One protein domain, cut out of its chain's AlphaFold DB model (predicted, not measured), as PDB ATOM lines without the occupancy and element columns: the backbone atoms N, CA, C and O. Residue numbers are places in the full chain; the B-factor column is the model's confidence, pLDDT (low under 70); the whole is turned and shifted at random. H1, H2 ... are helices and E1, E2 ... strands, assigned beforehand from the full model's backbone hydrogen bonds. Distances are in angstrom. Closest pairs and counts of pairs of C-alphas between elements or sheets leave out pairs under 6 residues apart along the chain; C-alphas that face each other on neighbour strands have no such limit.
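AT A GLANCE: This is residues 9 to 133 of the 135 residues of an uncharacterized protein of Methanoculleus marisnigri (UniProt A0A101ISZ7). A small three-stranded sheet, E2, E6 and E7, packs on the last turns of one long helix, H2, which runs along most of the model's length; farther back on H2 pack the short helix H1 and the hairpin E4 and E5. The strand pair E1 and E3 lies away from H2, and a long loop, residues 34 to 55, leads from E3 to H1. The printed part has 125 residues, in the order E1 E2 E3 H1 E4 E5 H2 E6 E7; the class is mixed, with under half of the residues in named elements. It is loose, with a radius of gyration of the C-alphas of 17.4 A, and spans 54 by 34 by 22 A.

HOW THE PARTS SIT: The mixed sheet runs E2, residues 26 to 28, E6, 122 to 126, and E7, 129 to 132. E2 and E6 are parallel, with N 123 and O 26 2.9 A apart; E6 and E7 form an antiparallel hairpin, with N 124 and O 131 at 2.9 A, both within hydrogen-bond range. H2, residues 84 to 112, is on this sheet, making two layers, a helix on one face of a sheet; the closest C-alphas of H2 and E6, Leu 108 and Asp 126, are 5.0 A apart. H1, residues 56 to 60, touches residues 90 to 97 of H2, closest at the C-alphas of Trp 56 and Arg 97, 5.8 A. E4, residues 63 to 66, and E5, 69 to 72, form an antiparallel hairpin, with N 71 and O 64 within hydrogen-bond range at 2.8 A; the closest C-alphas of E4 and H2, Met 64 and Leu 94, are 6.3 A apart. E1, residues 12 to 14, and E3, 31 to 33, are antiparallel, with N 32 and O 13 within range at 2.8 A; both are apart from H2. In H1 and H2 every O i to N i+4 pair is within range.

IN THESE COORDINATES: E1 begins at C-alpha 12, (135.768, 151.605, 102.093). H2 measures 41.5 A from C-alpha 84, (123.703, 167.455, 130.712), to C-alpha 112; E6 measures 13.4 A. E7 ends at C-alpha 132, (131.681, 151.251, 88.359).

THE WHOLE: The C-alphas of Asn 23 and Ser 83, the two farthest apart, are 54.5 A from each other, and residues 83 to 88 stand free. The links E1 to E2, E3 to H1 and E5 to H2 are long. The printed part has no cut, and no printed residue is under 70 in pLDDT.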
ATOM      1  N   ASP A   9     139.553 153.200  98.498       91.94
ATOM      2  CA  ASP A   9     139.433 151.751  98.375       91.94
ATOM      3  C   ASP A   9     140.138 150.973  99.499       91.94
ATOM      4  O   ASP A   9     139.730 149.848  99.816       91.94
ATOM      5  N   GLU A  10     141.131 151.584 100.154       93.50
ATOM      6  CA  GLU A  10     141.742 151.070 101.387       93.50
ATOM      7  C   GLU A  10     140.839 151.265 102.615       93.50
ATOM      8  O   GLU A  10     140.951 150.528 103.596       93.50
ATOM      9  N   VAL A  11     139.942 152.255 102.583       94.38
ATOM     10  CA  VAL A  11     139.070 152.614 103.713       94.38
ATOM     11  C   VAL A  11     137.681 152.013 103.582       94.38
ATOM     12  O   VAL A  11     137.108 151.573 104.579       94.38
ATOM     13  N   ALA A  12     137.134 151.995 102.373       94.44
ATOM     14  CA  ALA A  12     135.768 151.605 102.093       94.44
ATOM     15  C   ALA A  12     135.703 150.569 100.967       94.44
ATOM     16  O   ALA A  12     136.510 150.556 100.039       94.44
ATOM     17  N   GLY A  13     134.723 149.681 101.066       95.25
ATOM     18  CA  GLY A  13     134.305 148.783  99.997       95.25
ATOM     19  C   GLY A  13     132.804 148.922  99.751       95.25
ATOM     20  O   GLY A  13     132.115 149.537 100.568       95.25
ATOM     21  N   PRO A  14     132.281 148.374  98.649       96.62
ATOM     22  CA  PRO A  14     130.841 148.335  98.428       96.62
ATOM     23  C   PRO A  14     130.145 147.533  99.535       96.62
ATOM     24  O   PRO A  14     130.716 146.578 100.071       96.62
ATOM     25  N   TYR A  15     128.904 147.898  99.849       95.69
ATOM     26  CA  TYR A  15     128.018 147.054 100.645       95.69
ATOM     27  C   TYR A  15     127.883 145.673  99.973       95.69
ATOM     28  O   TYR A  15     127.837 145.606  98.744       95.69
ATOM     29  N   PRO A  16     127.902 144.564 100.737       94.00
ATOM     30  CA  PRO A  16     128.073 143.226 100.170       94.00
ATOM     31  C   PRO A  16     126.896 142.762  99.314       94.00
ATOM     32  O   PRO A  16     127.115 141.983  98.385       94.00
ATOM     33  N   ASP A  17     125.688 143.255  99.593       96.19
ATOM     34  CA  ASP A  17     124.492 142.846  98.862       96.19
ATOM     35  C   ASP A  17     124.269 143.743  97.646       96.19
ATOM     36  O   ASP A  17     124.313 144.980  97.725       96.19
ATOM     37  N   PHE A  18     124.025 143.085  96.517       97.25
ATOM     38  CA  PHE A  18     123.833 143.703  95.216       97.25
ATOM     39  C   PHE A  18     122.440 143.389  94.672       97.25
ATOM     40  O   PHE A  18     121.860 142.340  94.947       97.25
ATOM     41  N   ILE A  19     121.916 144.329  93.895       97.75
ATOM     42  CA  ILE A  19     120.619 144.278  93.232       97.75
ATOM     43  C   ILE A  19     120.868 144.122  91.729       97.75
ATOM     44  O   ILE A  19     121.693 144.839  91.159       97.75
ATOM     45  N   ASP A  20     120.148 143.202  91.088       96.94
ATOM     46  CA  ASP A  20     120.203 142.989  89.638       96.94
ATOM     47  C   ASP A  20     119.647 144.218  88.891       96.94
ATOM     48  O   ASP A  20     118.557 144.715  89.191       96.94
ATOM     49  N   ALA A  21     120.400 144.718  87.907       96.25
ATOM     50  CA  ALA A  21     120.006 145.836  87.052       96.25
ATOM     51  C   ALA A  21     119.115 145.422  85.858       96.25
ATOM     52  O   ALA A  21     118.744 146.266  85.043       96.25
ATOM     53  N   GLY A  22     118.788 144.137  85.711       95.81
ATOM     54  CA  GLY A  22     117.968 143.575  84.634       95.81
ATOM     55  C   GLY A  22     118.701 143.401  83.300       95.81
ATOM     56  O   GLY A  22     118.095 143.011  82.304       95.81
ATOM     57  N   ASN A  23     120.003 143.690  83.257       95.44
ATOM     58  CA  ASN A  23     120.857 143.580  82.070       95.44
ATOM     59  C   ASN A  23     122.126 142.743  82.326       95.44
ATOM     60  O   ASN A  23     123.103 142.845  81.581       95.44
ATOM     61  N   GLY A  24     122.130 141.955  83.406       95.25
ATOM     62  CA  GLY A  24     123.291 141.201  83.882       95.25
ATOM     63  C   GLY A  24     124.360 142.054  84.574       95.25
ATOM     64  O   GLY A  24     125.404 141.524  84.943       95.25
ATOM     65  N   GLY A  25     124.156 143.367  84.706       96.81
ATOM     66  CA  GLY A  25     124.883 144.207  85.655       96.81
ATOM     67  C   GLY A  25     124.219 144.190  87.031       96.81
ATOM     68  O   GLY A  25     123.051 143.831  87.167       96.81
ATOM     69  N   GLU A  26     124.954 144.614  88.053       97.94
ATOM     70  CA  GLU A  26     124.467 144.655  89.431       97.94
ATOM     71  C   GLU A  26     124.888 145.956  90.121       97.94
ATOM     72  O   GLU A  26     125.928 146.542  89.799       97.94
ATOM     73  N   TYR A  27     124.128 146.407  91.114       98.00
ATOM     74  CA  TYR A  27     124.479 147.604  91.877       98.00
ATOM     75  C   TYR A  27     124.159 147.505  93.364       98.00
ATOM     76  O   TYR A  27     123.333 146.710  93.790       98.00
ATOM     77  N   THR A  28     124.805 148.353  94.157       98.06
ATOM     78  CA  THR A  28     124.458 148.596  95.561       98.06
ATOM     79  C   THR A  28     124.428 150.097  95.845       98.06
ATOM     80  O   THR A  28     124.899 150.889  95.028       98.06
ATOM     81  N   PHE A  29     123.869 150.498  96.986       97.25
ATOM     82  CA  PHE A  29     123.663 151.912  97.335       97.25
ATOM     83  C   PHE A  29     124.624 152.461  98.386       97.25
ATOM     84  O   PHE A  29     124.625 153.657  98.663       97.25
ATOM     85  N   ALA A  30     125.406 151.592  99.021       93.81
ATOM     86  CA  ALA A  30     126.163 151.966 100.199       93.81
ATOM     87  C   ALA A  30     127.621 151.528 100.118       93.81
ATOM     88  O   ALA A  30     127.990 150.556  99.455       93.81
ATOM     89  N   TRP A  31     128.433 152.253 100.877       95.31
ATOM     90  CA  TRP A  31     129.814 151.919 101.172       95.31
ATOM     91  C   TRP A  31     129.911 151.401 102.605       95.31
ATOM     92  O   TRP A  31     129.338 151.970 103.535       95.31
ATOM     93  N   CYS A  32     130.682 150.342 102.805       95.19
ATOM     94  CA  CYS A  32     131.059 149.847 104.119       95.19
ATOM     95  C   CYS A  32     132.503 150.224 104.415       95.19
ATOM     96  O   CYS A  32     133.381 150.029 103.576       95.19
ATOM     97  N   ILE A  33     132.773 150.674 105.642       95.00
ATOM     98  CA  ILE A  33     134.153 150.735 106.128       95.00
ATOM     99  C   ILE A  33     134.733 149.321 106.060       95.00
ATOM    100  O   ILE A  33     134.088 148.361 106.492       95.00
ATOM    101  N   ARG A  34     135.949 149.197 105.531       94.81
ATOM    102  CA  ARG A  34     136.688 147.939 105.477       94.81
ATOM    103  C   ARG A  34     136.818 147.347 106.882       94.81
ATOM    104  O   ARG A  34     136.919 148.049 107.895       94.81
ATOM    105  N   ARG A  35     136.828 146.022 106.942       94.38
ATOM    106  CA  ARG A  35     136.923 145.258 108.187       94.38
ATOM    107  C   ARG A  35     138.020 144.208 108.058       94.38
ATOM    108  O   ARG A  35     138.264 143.707 106.963       94.38
ATOM    109  N   THR A  36     138.672 143.897 109.170       90.69
ATOM    110  CA  THR A  36     139.390 142.634 109.354       90.69
ATOM    111  C   THR A  36     138.375 141.528 109.679       90.69
ATOM    112  O   THR A  36     137.168 141.780 109.688       90.69
ATOM    113  N   ALA A  37     138.844 140.310 109.962       90.44
ATOM    114  CA  ALA A  37     137.972 139.209 110.378       90.44
ATOM    115  C   ALA A  37     137.126 139.554 111.620       90.44
ATOM    116  O   ALA A  37     135.976 139.132 111.713       90.44
ATOM    117  N   ASP A  38     137.666 140.379 112.521       89.31
ATOM    118  CA  ASP A  38     137.075 140.603 113.842       89.31
ATOM    119  C   ASP A  38     136.460 142.004 114.005       89.31
ATOM    120  O   ASP A  38     135.522 142.191 114.780       89.31
ATOM    121  N   ALA A  39     136.967 143.023 113.296       93.31
ATOM    122  CA  ALA A  39     136.609 144.416 113.571       93.31
ATOM    123  C   ALA A  39     136.784 145.369 112.378       93.31
ATOM    124  O   ALA A  39     137.354 145.037 111.347       93.31
ATOM    125  N   CYS A  40     136.297 146.603 112.531       95.00
ATOM    126  CA  CYS A  40     136.619 147.717 111.634       95.00
ATOM    127  C   CYS A  40     138.140 147.974 111.599       95.00
ATOM    128  O   CYS A  40     138.781 147.950 112.649       95.00
ATOM    129  N   ILE A  41     138.706 148.305 110.428       95.44
ATOM    130  CA  ILE A  41     140.156 148.553 110.245       95.44
ATOM    131  C   ILE A  41     140.731 149.690 111.112       95.44
ATOM    132  O   ILE A  41     141.945 149.791 111.295       95.44
ATOM    133  N   PHE A  42     139.871 150.564 111.638       95.88
ATOM    134  CA  PHE A  42     140.266 151.665 112.517       95.88
ATOM    135  C   PHE A  42     140.224 151.307 114.003       95.88
ATOM    136  O   PHE A  42     140.597 152.138 114.827       95.88
ATOM    137  N   LEU A  43     139.750 150.120 114.384       95.00
ATOM    138  CA  LEU A  43     139.797 149.689 115.778       95.00
ATOM    139  C   LEU A  43     141.208 149.190 116.103       95.00
ATOM    140  O   LEU A  43     141.650 148.177 115.567       95.00
ATOM    141  N   ARG A  44     141.916 149.905 116.980       92.25
ATOM    142  CA  ARG A  44     143.269 149.573 117.441       92.25
ATOM    143  C   ARG A  44     143.313 149.648 118.960       92.25
ATOM    144  O   ARG A  44     142.864 150.640 119.529       92.25
ATOM    145  N   ASP A  45     143.794 148.592 119.610       92.19
ATOM    146  CA  ASP A  45     143.950 148.525 121.072       92.19
ATOM    147  C   ASP A  45     142.678 148.937 121.845       92.19
ATOM    148  O   ASP A  45     142.708 149.701 122.809       92.19
ATOM    149  N   GLY A  46     141.516 148.477 121.364       90.06
ATOM    150  CA  GLY A  46     140.210 148.777 121.961       90.06
ATOM    151  C   GLY A  46     139.693 150.203 121.731       90.06
ATOM    152  O   GLY A  46     138.679 150.581 122.315       90.06
ATOM    153  N   ARG A  47     140.348 151.016 120.890       93.31
ATOM    154  CA  ARG A  47     139.937 152.395 120.583       93.31
ATOM    155  C   ARG A  47     139.925 152.672 119.081       93.31
ATOM    156  O   ARG A  47     140.694 152.118 118.307       93.31
ATOM    157  N   CYS A  48     139.026 153.552 118.648       94.94
ATOM    158  CA  CYS A  48     138.987 153.988 117.255       94.94
ATOM    159  C   CYS A  48     140.147 154.958 116.978       94.94
ATOM    160  O   CYS A  48     140.199 156.037 117.566       94.94
ATOM    161  N   SER A  49     141.042 154.616 116.050       94.38
ATOM    162  CA  SER A  49     142.198 155.440 115.676       94.38
ATOM    163  C   SER A  49     141.821 156.742 114.961       94.38
ATOM    164  O   SER A  49     142.645 157.640 114.843       94.38
ATOM    165  N   VAL A  50     140.575 156.858 114.490       94.94
ATOM    166  CA  VAL A  50     140.022 158.052 113.829       94.94
ATOM    167  C   VAL A  50     138.866 158.657 114.628       94.94
ATOM    168  O   VAL A  50     137.931 159.202 114.053       94.94
ATOM    169  N   TYR A  51     138.900 158.558 115.963       93.25
ATOM    170  CA  TYR A  51     137.775 158.903 116.843       93.25
ATOM    171  C   TYR A  51     137.130 160.276 116.553       93.25
ATOM    172  O   TYR A  51     135.903 160.386 116.492       93.25
ATOM    173  N   ALA A  52     137.948 161.307 116.318       94.00
ATOM    174  CA  ALA A  52     137.483 162.662 116.001       94.00
ATOM    175  C   ALA A  52     136.793 162.766 114.625       94.00
ATOM    176  O   ALA A  52     135.921 163.611 114.426       94.00
ATOM    177  N   HIS A  53     137.135 161.869 113.699       94.12
ATOM    178  CA  HIS A  53     136.663 161.822 112.313       94.12
ATOM    179  C   HIS A  53     135.747 160.624 112.037       94.12
ATOM    180  O   HIS A  53     135.591 160.209 110.889       94.12
ATOM    181  N   ARG A  54     135.144 160.046 113.083       94.31
ATOM    182  CA  ARG A  54     134.201 158.935 112.938       94.31
ATOM    183  C   ARG A  54     133.044 159.318 112.006       94.31
ATOM    184  O   ARG A  54     132.502 160.420 112.167       94.31
ATOM    185  N   PRO A  55     132.634 158.412 111.094       93.56
ATOM    186  CA  PRO A  55     131.402 158.564 110.323       93.56
ATOM    187  C   PRO A  55     130.182 158.697 111.233       93.56
ATOM    188  O   PRO A  55     130.223 158.252 112.383       93.56
ATOM    189  N   TRP A  56     129.091 159.259 110.707       95.44
ATOM    190  CA  TRP A  56     127.870 159.535 111.471       95.44
ATOM    191  C   TRP A  56     127.381 158.341 112.289       95.44
ATOM    192  O   TRP A  56     127.201 158.472 113.498       95.44
ATOM    193  N   ILE A  57     127.282 157.159 111.673       93.69
ATOM    194  CA  ILE A  57     126.828 155.943 112.358       93.69
ATOM    195  C   ILE A  57     127.696 155.590 113.576       93.69
ATOM    196  O   ILE A  57     127.170 155.247 114.627       93.69
ATOM    197  N   CYS A  58     129.021 155.740 113.486       94.62
ATOM    198  CA  CYS A  58     129.941 155.457 114.592       94.62
ATOM    199  C   CYS A  58     130.015 156.593 115.622       94.62
ATOM    200  O   CYS A  58     130.481 156.369 116.742       94.62
ATOM    201  N   ARG A  59     129.647 157.819 115.232       95.44
ATOM    202  CA  ARG A  59     129.612 158.990 116.113       95.44
ATOM    203  C   ARG A  59     128.396 158.950 117.027       95.44
ATOM    204  O   ARG A  59     128.555 159.224 118.209       95.44
ATOM    205  N   THR A  60     127.232 158.587 116.489       97.06
ATOM    206  CA  THR A  60     125.977 158.596 117.249       97.06
ATOM    207  C   THR A  60     125.630 157.252 117.879       97.06
ATOM    208  O   THR A  60     124.747 157.222 118.727       97.06
ATOM    209  N   TYR A  61     126.295 156.147 117.510       95.44
ATOM    210  CA  TYR A  61     126.057 154.838 118.129       95.44
ATOM    211  C   TYR A  61     126.158 154.917 119.668       95.44
ATOM    212  O   TYR A  61     127.134 155.472 120.180       95.44
ATOM    213  N   PRO A  62     125.195 154.347 120.419       96.31
ATOM    214  CA  PRO A  62     124.157 153.409 119.971       96.31
ATOM    215  C   PRO A  62     122.834 154.042 119.524       96.31
ATOM    216  O   PRO A  62     121.850 153.330 119.340       96.31
ATOM    217  N   PHE A  63     122.791 155.356 119.352       97.19
ATOM    218  CA  PHE A  63     121.577 156.113 119.091       97.19
ATOM    219  C   PHE A  63     121.398 156.454 117.604       97.19
ATOM    220  O   PHE A  63     122.361 156.714 116.866       97.19
ATOM    221  N   MET A  64     120.141 156.494 117.170       96.56
ATOM    222  CA  MET A  64     119.699 156.950 115.850       96.56
ATOM    223  C   MET A  64     118.321 157.608 115.984       96.56
ATOM    224  O   MET A  64     117.575 157.254 116.893       96.56
ATOM    225  N   LEU A  65     117.984 158.535 115.089       97.38
ATOM    226  CA  LEU A  65     116.619 159.040 114.941       97.38
ATOM    227  C   LEU A  65     115.968 158.401 113.714       97.38
ATOM    228  O   LEU A  65     116.584 158.366 112.652       97.38
ATOM    229  N   VAL A  66     114.737 157.925 113.863       93.56
ATOM    230  CA  VAL A  66     113.872 157.496 112.757       93.56
ATOM    231  C   VAL A  66     112.536 158.183 112.961       93.56
ATOM    232  O   VAL A  66     111.924 157.992 114.001       93.56
ATOM    233  N   ASP A  67     112.124 159.016 112.005       91.12
ATOM    234  CA  ASP A  67     110.909 159.838 112.117       91.12
ATOM    235  C   ASP A  67     110.830 160.622 113.444       91.12
ATOM    236  O   ASP A  67     109.796 160.677 114.098       91.12
ATOM    237  N   ASP A  68     111.963 161.207 113.848       93.25
ATOM    238  CA  ASP A  68     112.175 161.935 115.111       93.25
ATOM    239  C   ASP A  68     112.098 161.082 116.393       93.25
ATOM    240  O   ASP A  68     112.406 161.578 117.480       93.25
ATOM    241  N   ASP A  69     111.812 159.786 116.278       96.31
ATOM    242  CA  ASP A  69     111.862 158.845 117.389       96.31
ATOM    243  C   ASP A  69     113.285 158.329 117.628       96.31
ATOM    244  O   ASP A  69     114.016 157.929 116.715       96.31
ATOM    245  N   LEU A  70     113.680 158.298 118.904       96.62
ATOM    246  CA  LEU A  70     114.969 157.764 119.326       96.62
ATOM    247  C   LEU A  70     114.962 156.234 119.283       96.62
ATOM    248  O   LEU A  70     114.341 155.574 120.118       96.62
ATOM    249  N   LEU A  71     115.754 155.673 118.377       97.38
ATOM    250  CA  LEU A  71     116.101 154.259 118.369       97.38
ATOM    251  C   LEU A  71     117.431 154.022 119.077       97.38
ATOM    252  O   LEU A  71     118.404 154.765 118.912       97.38
ATOM    253  N   VAL A  72     117.477 152.934 119.845       97.31
ATOM    254  CA  VAL A  72     118.641 152.541 120.640       97.31
ATOM    255  C   VAL A  72     119.066 151.134 120.242       97.31
ATOM    256  O   VAL A  72     118.315 150.175 120.404       97.31
ATOM    257  N   SER A  73     120.278 151.012 119.712       96.12
ATOM    258  CA  SER A  73     120.917 149.722 119.448       96.12
ATOM    259  C   SER A  73     121.492 149.127 120.730       96.12
ATOM    260  O   SER A  73     121.791 149.848 121.683       96.12
ATOM    261  N   GLU A  74     121.710 147.814 120.750       95.81
ATOM    262  CA  GLU A  74     122.417 147.166 121.855       95.81
ATOM    263  C   GLU A  74     123.797 147.798 122.059       95.81
ATOM    264  O   GLU A  74     124.518 148.042 121.096       95.81
ATOM    265  N   CYS A  75     124.163 148.093 123.304       95.12
ATOM    266  CA  CYS A  75     125.492 148.576 123.652       95.12
ATOM    267  C   CYS A  75     125.762 148.315 125.140       95.12
ATOM    268  O   CYS A  75     124.955 148.729 125.978       95.12
ATOM    269  N   PRO A  76     126.906 147.701 125.502       93.06
ATOM    270  CA  PRO A  76     127.264 147.448 126.901       93.06
ATOM    271  C   PRO A  76     127.376 148.709 127.770       93.06
ATOM    272  O   PRO A  76     127.345 148.612 128.989       93.06
ATOM    273  N   GLY A  77     127.540 149.885 127.155       91.69
ATOM    274  CA  GLY A  77     127.648 151.167 127.856       91.69
ATOM    275  C   GLY A  77     126.310 151.816 128.223       91.69
ATOM    276  O   GLY A  77     126.311 152.832 128.921       91.69
ATOM    277  N   LEU A  78     125.175 151.277 127.762       95.25
ATOM    278  CA  LEU A  78     123.855 151.821 128.092       95.25
ATOM    279  C   LEU A  78     123.578 151.764 129.601       95.25
ATOM    280  O   LEU A  78     124.007 150.848 130.296       95.25
ATOM    281  N   GLY A  79     122.852 152.765 130.104       93.75
ATOM    282  CA  GLY A  79     122.589 152.942 131.538       93.75
ATOM    283  C   GLY A  79     123.688 153.701 132.292       93.75
ATOM    284  O   GLY A  79     123.473 154.097 133.436       93.75
ATOM    285  N   THR A  80     124.832 153.968 131.656       94.38
ATOM    286  CA  THR A  80     125.851 154.866 132.215       94.38
ATOM    287  C   THR A  80     125.318 156.305 132.236       94.38
ATOM    288  O   THR A  80     124.772 156.748 131.224       94.38
ATOM    289  N   PRO A  81     125.465 157.060 133.342       94.38
ATOM    290  CA  PRO A  81     125.050 158.459 133.389       94.38
ATOM    291  C   PRO A  81     125.803 159.317 132.366       94.38
ATOM    292  O   PRO A  81     127.024 159.217 132.254       94.38
ATOM    293  N   LEU A  82     125.082 160.199 131.672       94.12
ATOM    294  CA  LEU A  82     125.659 161.276 130.864       94.12
ATOM    295  C   LEU A  82     125.498 162.603 131.604       94.12
ATOM    296  O   LEU A  82     124.481 162.837 132.262       94.12
ATOM    297  N   SER A  83     126.483 163.495 131.474       97.31
ATOM    298  CA  SER A  83     126.301 164.871 131.928       97.31
ATOM    299  C   SER A  83     125.259 165.588 131.051       97.31
ATOM    300  O   SER A  83     125.056 165.205 129.895       97.31
ATOM    301  N   PRO A  84     124.614 166.664 131.539       97.56
ATOM    302  CA  PRO A  84     123.703 167.455 130.712       97.56
ATOM    303  C   PRO A  84     124.355 168.032 129.447       97.56
ATOM    304  O   PRO A  84     123.670 168.209 128.445       97.56
ATOM    305  N   GLY A  85     125.659 168.330 129.488       98.25
ATOM    306  CA  GLY A  85     126.414 168.796 128.321       98.25
ATOM    307  C   GLY A  85     126.593 167.687 127.289       98.25
ATOM    308  O   GLY A  85     126.184 167.851 126.144       98.25
ATOM    309  N   ASP A  86     127.083 166.521 127.721       96.06
ATOM    310  CA  ASP A  86     127.284 165.369 126.830       96.06
ATOM    311  C   ASP A  86     125.964 164.893 126.206       96.06
ATOM    312  O   ASP A  86     125.930 164.483 125.047       96.06
ATOM    313  N   ALA A  87     124.863 164.964 126.961       95.94
ATOM    314  CA  ALA A  87     123.535 164.638 126.456       95.94
ATOM    315  C   ALA A  87     123.085 165.607 125.347       95.94
ATOM    316  O   ALA A  87     122.551 165.161 124.330       95.94
ATOM    317  N   HIS A  88     123.329 166.915 125.504       97.56
ATOM    318  CA  HIS A  88     123.048 167.899 124.453       97.56
ATOM    319  C   HIS A  88     123.934 167.692 123.223       97.56
ATOM    320  O   HIS A  88     123.428 167.748 122.104       97.56
ATOM    321  N   ASP A  89     125.225 167.416 123.411       96.75
ATOM    322  CA  ASP A  89     126.147 167.169 122.302       96.75
ATOM    323  C   ASP A  89     125.742 165.918 121.509       96.75
ATOM    324  O   ASP A  89     125.699 165.952 120.275       96.75
ATOM    325  N   ALA A  90     125.355 164.841 122.203       95.25
ATOM    326  CA  ALA A  90     124.835 163.626 121.582       95.25
ATOM    327  C   ALA A  90     123.528 163.885 120.813       95.25
ATOM    328  O   ALA A  90     123.393 163.447 119.669       95.25
ATOM    329  N   ALA A  91     122.587 164.637 121.394       96.75
ATOM    330  CA  ALA A  91     121.350 165.033 120.719       96.75
ATOM    331  C   ALA A  91     121.627 165.895 119.472       96.75
ATOM    332  O   ALA A  91     121.048 165.670 118.410       96.75
ATOM    333  N   ALA A  92     122.569 166.835 119.557       97.56
ATOM    334  CA  ALA A  92     122.963 167.667 118.426       97.56
ATOM    335  C   ALA A  92     123.640 166.855 117.308       97.56
ATOM    336  O   ALA A  92     123.437 167.148 116.129       97.56
ATOM    337  N   ASP A  93     124.459 165.856 117.650       97.81
ATOM    338  CA  ASP A  93     125.039 164.920 116.680       97.81
ATOM    339  C   ASP A  93     123.953 164.053 116.012       97.81
ATOM    340  O   ASP A  93     124.041 163.806 114.808       97.81
ATOM    341  N   LEU A  94     122.910 163.641 116.745       98.06
ATOM    342  CA  LEU A  94     121.765 162.899 116.200       98.06
ATOM    343  C   LEU A  94     120.973 163.717 115.179       98.06
ATOM    344  O   LEU A  94     120.755 163.246 114.064       98.06
ATOM    345  N   CYS A  95     120.613 164.959 115.510       97.75
ATOM    346  CA  CYS A  95     119.925 165.849 114.573       97.75
ATOM    347  C   CYS A  95     120.778 166.137 113.329       97.75
ATOM    348  O   CYS A  95     120.279 166.125 112.204       97.75
ATOM    349  N   ARG A  96     122.091 166.358 113.504       97.94
ATOM    350  CA  ARG A  96     123.014 166.558 112.374       97.94
ATOM    351  C   ARG A  96     123.121 165.321 111.488       97.94
ATOM    352  O   ARG A  96     123.137 165.462 110.267       97.94
ATOM    353  N   ARG A  97     123.165 164.129 112.084       97.69
ATOM    354  CA  ARG A  97     123.136 162.861 111.353       97.69
ATOM    355  C   ARG A  97     121.850 162.718 110.539       97.69
ATOM    356  O   ARG A  97     121.953 162.473 109.345       97.69
ATOM    357  N   GLN A  98     120.683 162.917 111.151       97.38
ATOM    358  CA  GLN A  98     119.386 162.800 110.475       97.38
ATOM    359  C   GLN A  98     119.289 163.758 109.276       97.38
ATOM    360  O   GLN A  98     118.898 163.356 108.183       97.38
ATOM    361  N   ALA A  99     119.729 165.011 109.443       97.06
ATOM    362  CA  ALA A  99     119.766 165.982 108.351       97.06
ATOM    363  C   ALA A  99     120.724 165.563 107.218       97.06
ATOM    364  O   ALA A  99     120.406 165.731 106.041       97.06
ATOM    365  N   ALA A 100     121.889 165.005 107.562       96.62
ATOM    366  CA  ALA A 100     122.851 164.506 106.582       96.62
ATOM    367  C   ALA A 100     122.326 163.272 105.829       96.62
ATOM    368  O   ALA A 100     122.493 163.193 104.615       96.62
ATOM    369  N   GLU A 101     121.670 162.340 106.520       96.19
ATOM    370  CA  GLU A 101     121.044 161.160 105.912       96.19
ATOM    371  C   GLU A 101     119.901 161.561 104.968       96.19
ATOM    372  O   GLU A 101     119.837 161.053 103.852       96.19
ATOM    373  N   ALA A 102     119.072 162.542 105.344       96.69
ATOM    374  CA  ALA A 102     118.024 163.072 104.470       96.69
ATOM    375  C   ALA A 102     118.591 163.733 103.198       96.69
ATOM    376  O   ALA A 102     118.051 163.562 102.102       96.69
ATOM    377  N   ALA A 103     119.694 164.480 103.326       97.25
ATOM    378  CA  ALA A 103     120.378 165.078 102.181       97.25
ATOM    379  C   ALA A 103     120.991 164.010 101.256       97.25
ATOM    380  O   ALA A 103     120.834 164.094 100.037       97.25
ATOM    381  N   GLU A 104     121.644 162.995 101.832       96.88
ATOM    382  CA  GLU A 104     122.223 161.871 101.090       96.88
ATOM    383  C   GLU A 104     121.139 161.074 100.358       96.88
ATOM    384  O   GLU A 104     121.285 160.798  99.170       96.88
ATOM    385  N   GLU A 105     120.013 160.773 101.013       97.00
ATOM    386  CA  GLU A 105     118.886 160.082 100.384       97.00
ATOM    387  C   GLU A 105     118.318 160.887  99.208       97.00
ATOM    388  O   GLU A 105     118.073 160.336  98.131       97.00
ATOM    389  N   ALA A 106     118.125 162.200  99.380       97.81
ATOM    390  CA  ALA A 106     117.637 163.067  98.313       97.81
ATOM    391  C   ALA A 106     118.589 163.074  97.103       97.81
ATOM    392  O   ALA A 106     118.131 162.962  95.960       97.81
ATOM    393  N   GLY A 107     119.901 163.155  97.349       98.06
ATOM    394  CA  GLY A 107     120.932 163.090  96.312       98.06
ATOM    395  C   GLY A 107     120.970 161.731  95.613       98.06
ATOM    396  O   GLY A 107     120.868 161.661  94.386       98.06
ATOM    397  N   LEU A 108     121.011 160.644  96.384       98.12
ATOM    398  CA  LEU A 108     120.978 159.276  95.871       98.12
ATOM    399  C   LEU A 108     119.738 159.043  95.004       98.12
ATOM    400  O   LEU A 108     119.835 158.505  93.902       98.12
ATOM    401  N   ARG A 109     118.562 159.486  95.460       98.06
ATOM    402  CA  ARG A 109     117.306 159.372  94.708       98.06
ATOM    403  C   ARG A 109     117.368 160.123  93.380       98.06
ATOM    404  O   ARG A 109     116.822 159.634  92.390       98.06
ATOM    405  N   ALA A 110     117.996 161.298  93.346       97.88
ATOM    406  CA  ALA A 110     118.172 162.069  92.118       97.88
ATOM    407  C   ALA A 110     119.083 161.341  91.118       97.88
ATOM    408  O   ALA A 110     118.711 161.206  89.951       97.88
ATOM    409  N   VAL A 111     120.220 160.810  91.581       98.00
ATOM    410  CA  VAL A 111     121.146 160.018  90.758       98.00
ATOM    411  C   VAL A 111     120.467 158.748  90.250       98.00
ATOM    412  O   VAL A 111     120.424 158.507  89.043       98.00
ATOM    413  N   TYR A 112     119.877 157.964  91.154       97.19
ATOM    414  CA  TYR A 112     119.293 156.657  90.856       97.19
ATOM    415  C   TYR A 112     118.240 156.708  89.743       97.19
ATOM    416  O   TYR A 112     118.228 155.841  88.875       97.19
ATOM    417  N   ARG A 113     117.410 157.762  89.691       96.44
ATOM    418  CA  ARG A 113     116.389 157.948  88.638       96.44
ATOM    419  C   ARG A 113     116.942 157.941  87.213       96.44
ATOM    420  O   ARG A 113     116.188 157.679  86.282       96.44
ATOM    421  N   THR A 114     118.214 158.281  87.040       96.31
ATOM    422  CA  THR A 114     118.877 158.366  85.729       96.31
ATOM    423  C   THR A 114     120.085 157.438  85.617       96.31
ATOM    424  O   THR A 114     120.743 157.396  84.577       96.31
ATOM    425  N   ALA A 115     120.383 156.681  86.675       96.31
ATOM    426  CA  ALA A 115     121.540 155.811  86.732       96.31
ATOM    427  C   ALA A 115     121.419 154.675  85.712       96.31
ATOM    428  O   ALA A 115     120.381 154.031  85.581       96.31
ATOM    429  N   THR A 116     122.514 154.408  85.004       95.44
ATOM    430  CA  THR A 116     122.636 153.250  84.116       95.44
ATOM    431  C   THR A 116     123.808 152.404  84.583       95.44
ATOM    432  O   THR A 116     124.947 152.871  84.597       95.44
ATOM    433  N   VAL A 117     123.532 151.154  84.951       96.69
ATOM    434  CA  VAL A 117     124.565 150.169  85.287       96.69
ATOM    435  C   VAL A 117     124.989 149.466  83.997       96.69
ATOM    436  O   VAL A 117     124.129 148.899  83.314       96.69
ATOM    437  N   PRO A 118     126.278 149.496  83.616       95.25
ATOM    438  CA  PRO A 118     126.725 148.810  82.410       95.25
ATOM    439  C   PRO A 118     126.492 147.290  82.502       95.25
ATOM    440  O   PRO A 118     126.729 146.710  83.566       95.25
ATOM    441  N   PRO A 119     126.089 146.621  81.404       96.38
ATOM    442  CA  PRO A 119     125.911 145.170  81.388       96.38
ATOM    443  C   PRO A 119     127.162 144.420  81.864       96.38
ATOM    444  O   PRO A 119     128.283 144.750  81.466       96.38
ATOM    445  N   GLY A 120     126.975 143.406  82.712       95.31
ATOM    446  CA  GLY A 120     128.063 142.576  83.239       95.31
ATOM    447  C   GLY A 120     129.028 143.305  84.182       95.31
ATOM    448  O   GLY A 120     130.117 142.795  84.453       95.31
ATOM    449  N   LYS A 121     128.684 144.511  84.649       97.00
ATOM    450  CA  LYS A 121     129.483 145.282  85.608       97.00
ATOM    451  C   LYS A 121     128.764 145.414  86.940       97.00
ATOM    452  O   LYS A 121     127.540 145.438  87.001       97.00
ATOM    453  N   ARG A 122     129.563 145.563  87.995       97.44
ATOM    454  CA  ARG A 122     129.091 145.926  89.332       97.44
ATOM    455  C   ARG A 122     129.322 147.412  89.566       97.44
ATOM    456  O   ARG A 122     130.347 147.940  89.137       97.44
ATOM    457  N   ALA A 123     128.403 148.083  90.247       97.88
ATOM    458  CA  ALA A 123     128.540 149.499  90.574       97.88
ATOM    459  C   ALA A 123     128.055 149.827  91.991       97.88
ATOM    460  O   ALA A 123     127.212 149.130  92.550       97.88
ATOM    461  N   VAL A 124     128.561 150.921  92.551       97.94
ATOM    462  CA  VAL A 124     127.909 151.611  93.668       97.94
ATOM    463  C   VAL A 124     127.215 152.844  93.110       97.94
ATOM    464  O   VAL A 124     127.810 153.581  92.326       97.94
ATOM    465  N   ILE A 125     125.959 153.049  93.481       97.75
ATOM    466  CA  ILE A 125     125.203 154.259  93.170       97.75
ATOM    467  C   ILE A 125     125.051 155.016  94.484       97.75
ATOM    468  O   ILE A 125     124.445 154.493  95.410       97.75
ATOM    469  N   ASP A 126     125.596 156.222  94.571       97.00
ATOM    470  CA  ASP A 126     125.448 157.109  95.730       97.00
ATOM    471  C   ASP A 126     125.023 158.516  95.284       97.00
ATOM    472  O   ASP A 126     124.726 158.738  94.104       97.00
ATOM    473  N   SER A 127     124.948 159.469  96.218       97.06
ATOM    474  CA  SER A 127     124.536 160.842  95.910       97.06
ATOM    475  C   SER A 127     125.460 161.580  94.934       97.06
ATOM    476  O   SER A 127     125.041 162.568  94.329       97.06
ATOM    477  N   GLU A 128     126.688 161.100  94.726       96.12
ATOM    478  CA  GLU A 128     127.661 161.715  93.823       96.12
ATOM    479  C   GLU A 128     127.661 161.077  92.426       96.12
ATOM    480  O   GLU A 128     128.273 161.624  91.505       96.12
ATOM    481  N   GLY A 129     127.008 159.924  92.235       96.88
ATOM    482  CA  GLY A 129     126.882 159.289  90.925       96.88
ATOM    483  C   GLY A 129     127.021 157.767  90.923       96.88
ATOM    484  O   GLY A 129     126.963 157.090  91.946       96.88
ATOM    485  N   VAL A 130     127.221 157.223  89.718       97.19
ATOM    486  CA  VAL A 130     127.481 155.795  89.492       97.19
ATOM    487  C   VAL A 130     128.987 155.546  89.473       97.19
ATOM    488  O   VAL A 130     129.706 156.065  88.620       97.19
ATOM    489  N   LYS A 131     129.461 154.704  90.386       96.44
ATOM    490  CA  LYS A 131     130.860 154.300  90.533       96.44
ATOM    491  C   LYS A 131     130.999 152.839  90.111       96.44
ATOM    492  O   LYS A 131     130.680 151.930  90.875       96.44
ATOM    493  N   VAL A 132     131.437 152.609  88.873       96.31
ATOM    494  CA  VAL A 132     131.681 151.251  88.359       96.31
ATOM    495  C   VAL A 132     132.865 150.641  89.102       96.31
ATOM    496  O   VAL A 132     133.944 151.229  89.165       96.31
ATOM    497  N   LEU A 133     132.652 149.458  89.666       93.94
ATOM    498  CA  LEU A 133     133.667 148.713  90.388       93.94
ATOM    499  C   LEU A 133     134.574 148.010  89.381       93.94
ATOM    500  O   LEU A 133     134.127 147.170  88.595       93.94
TER     501      LEU A 133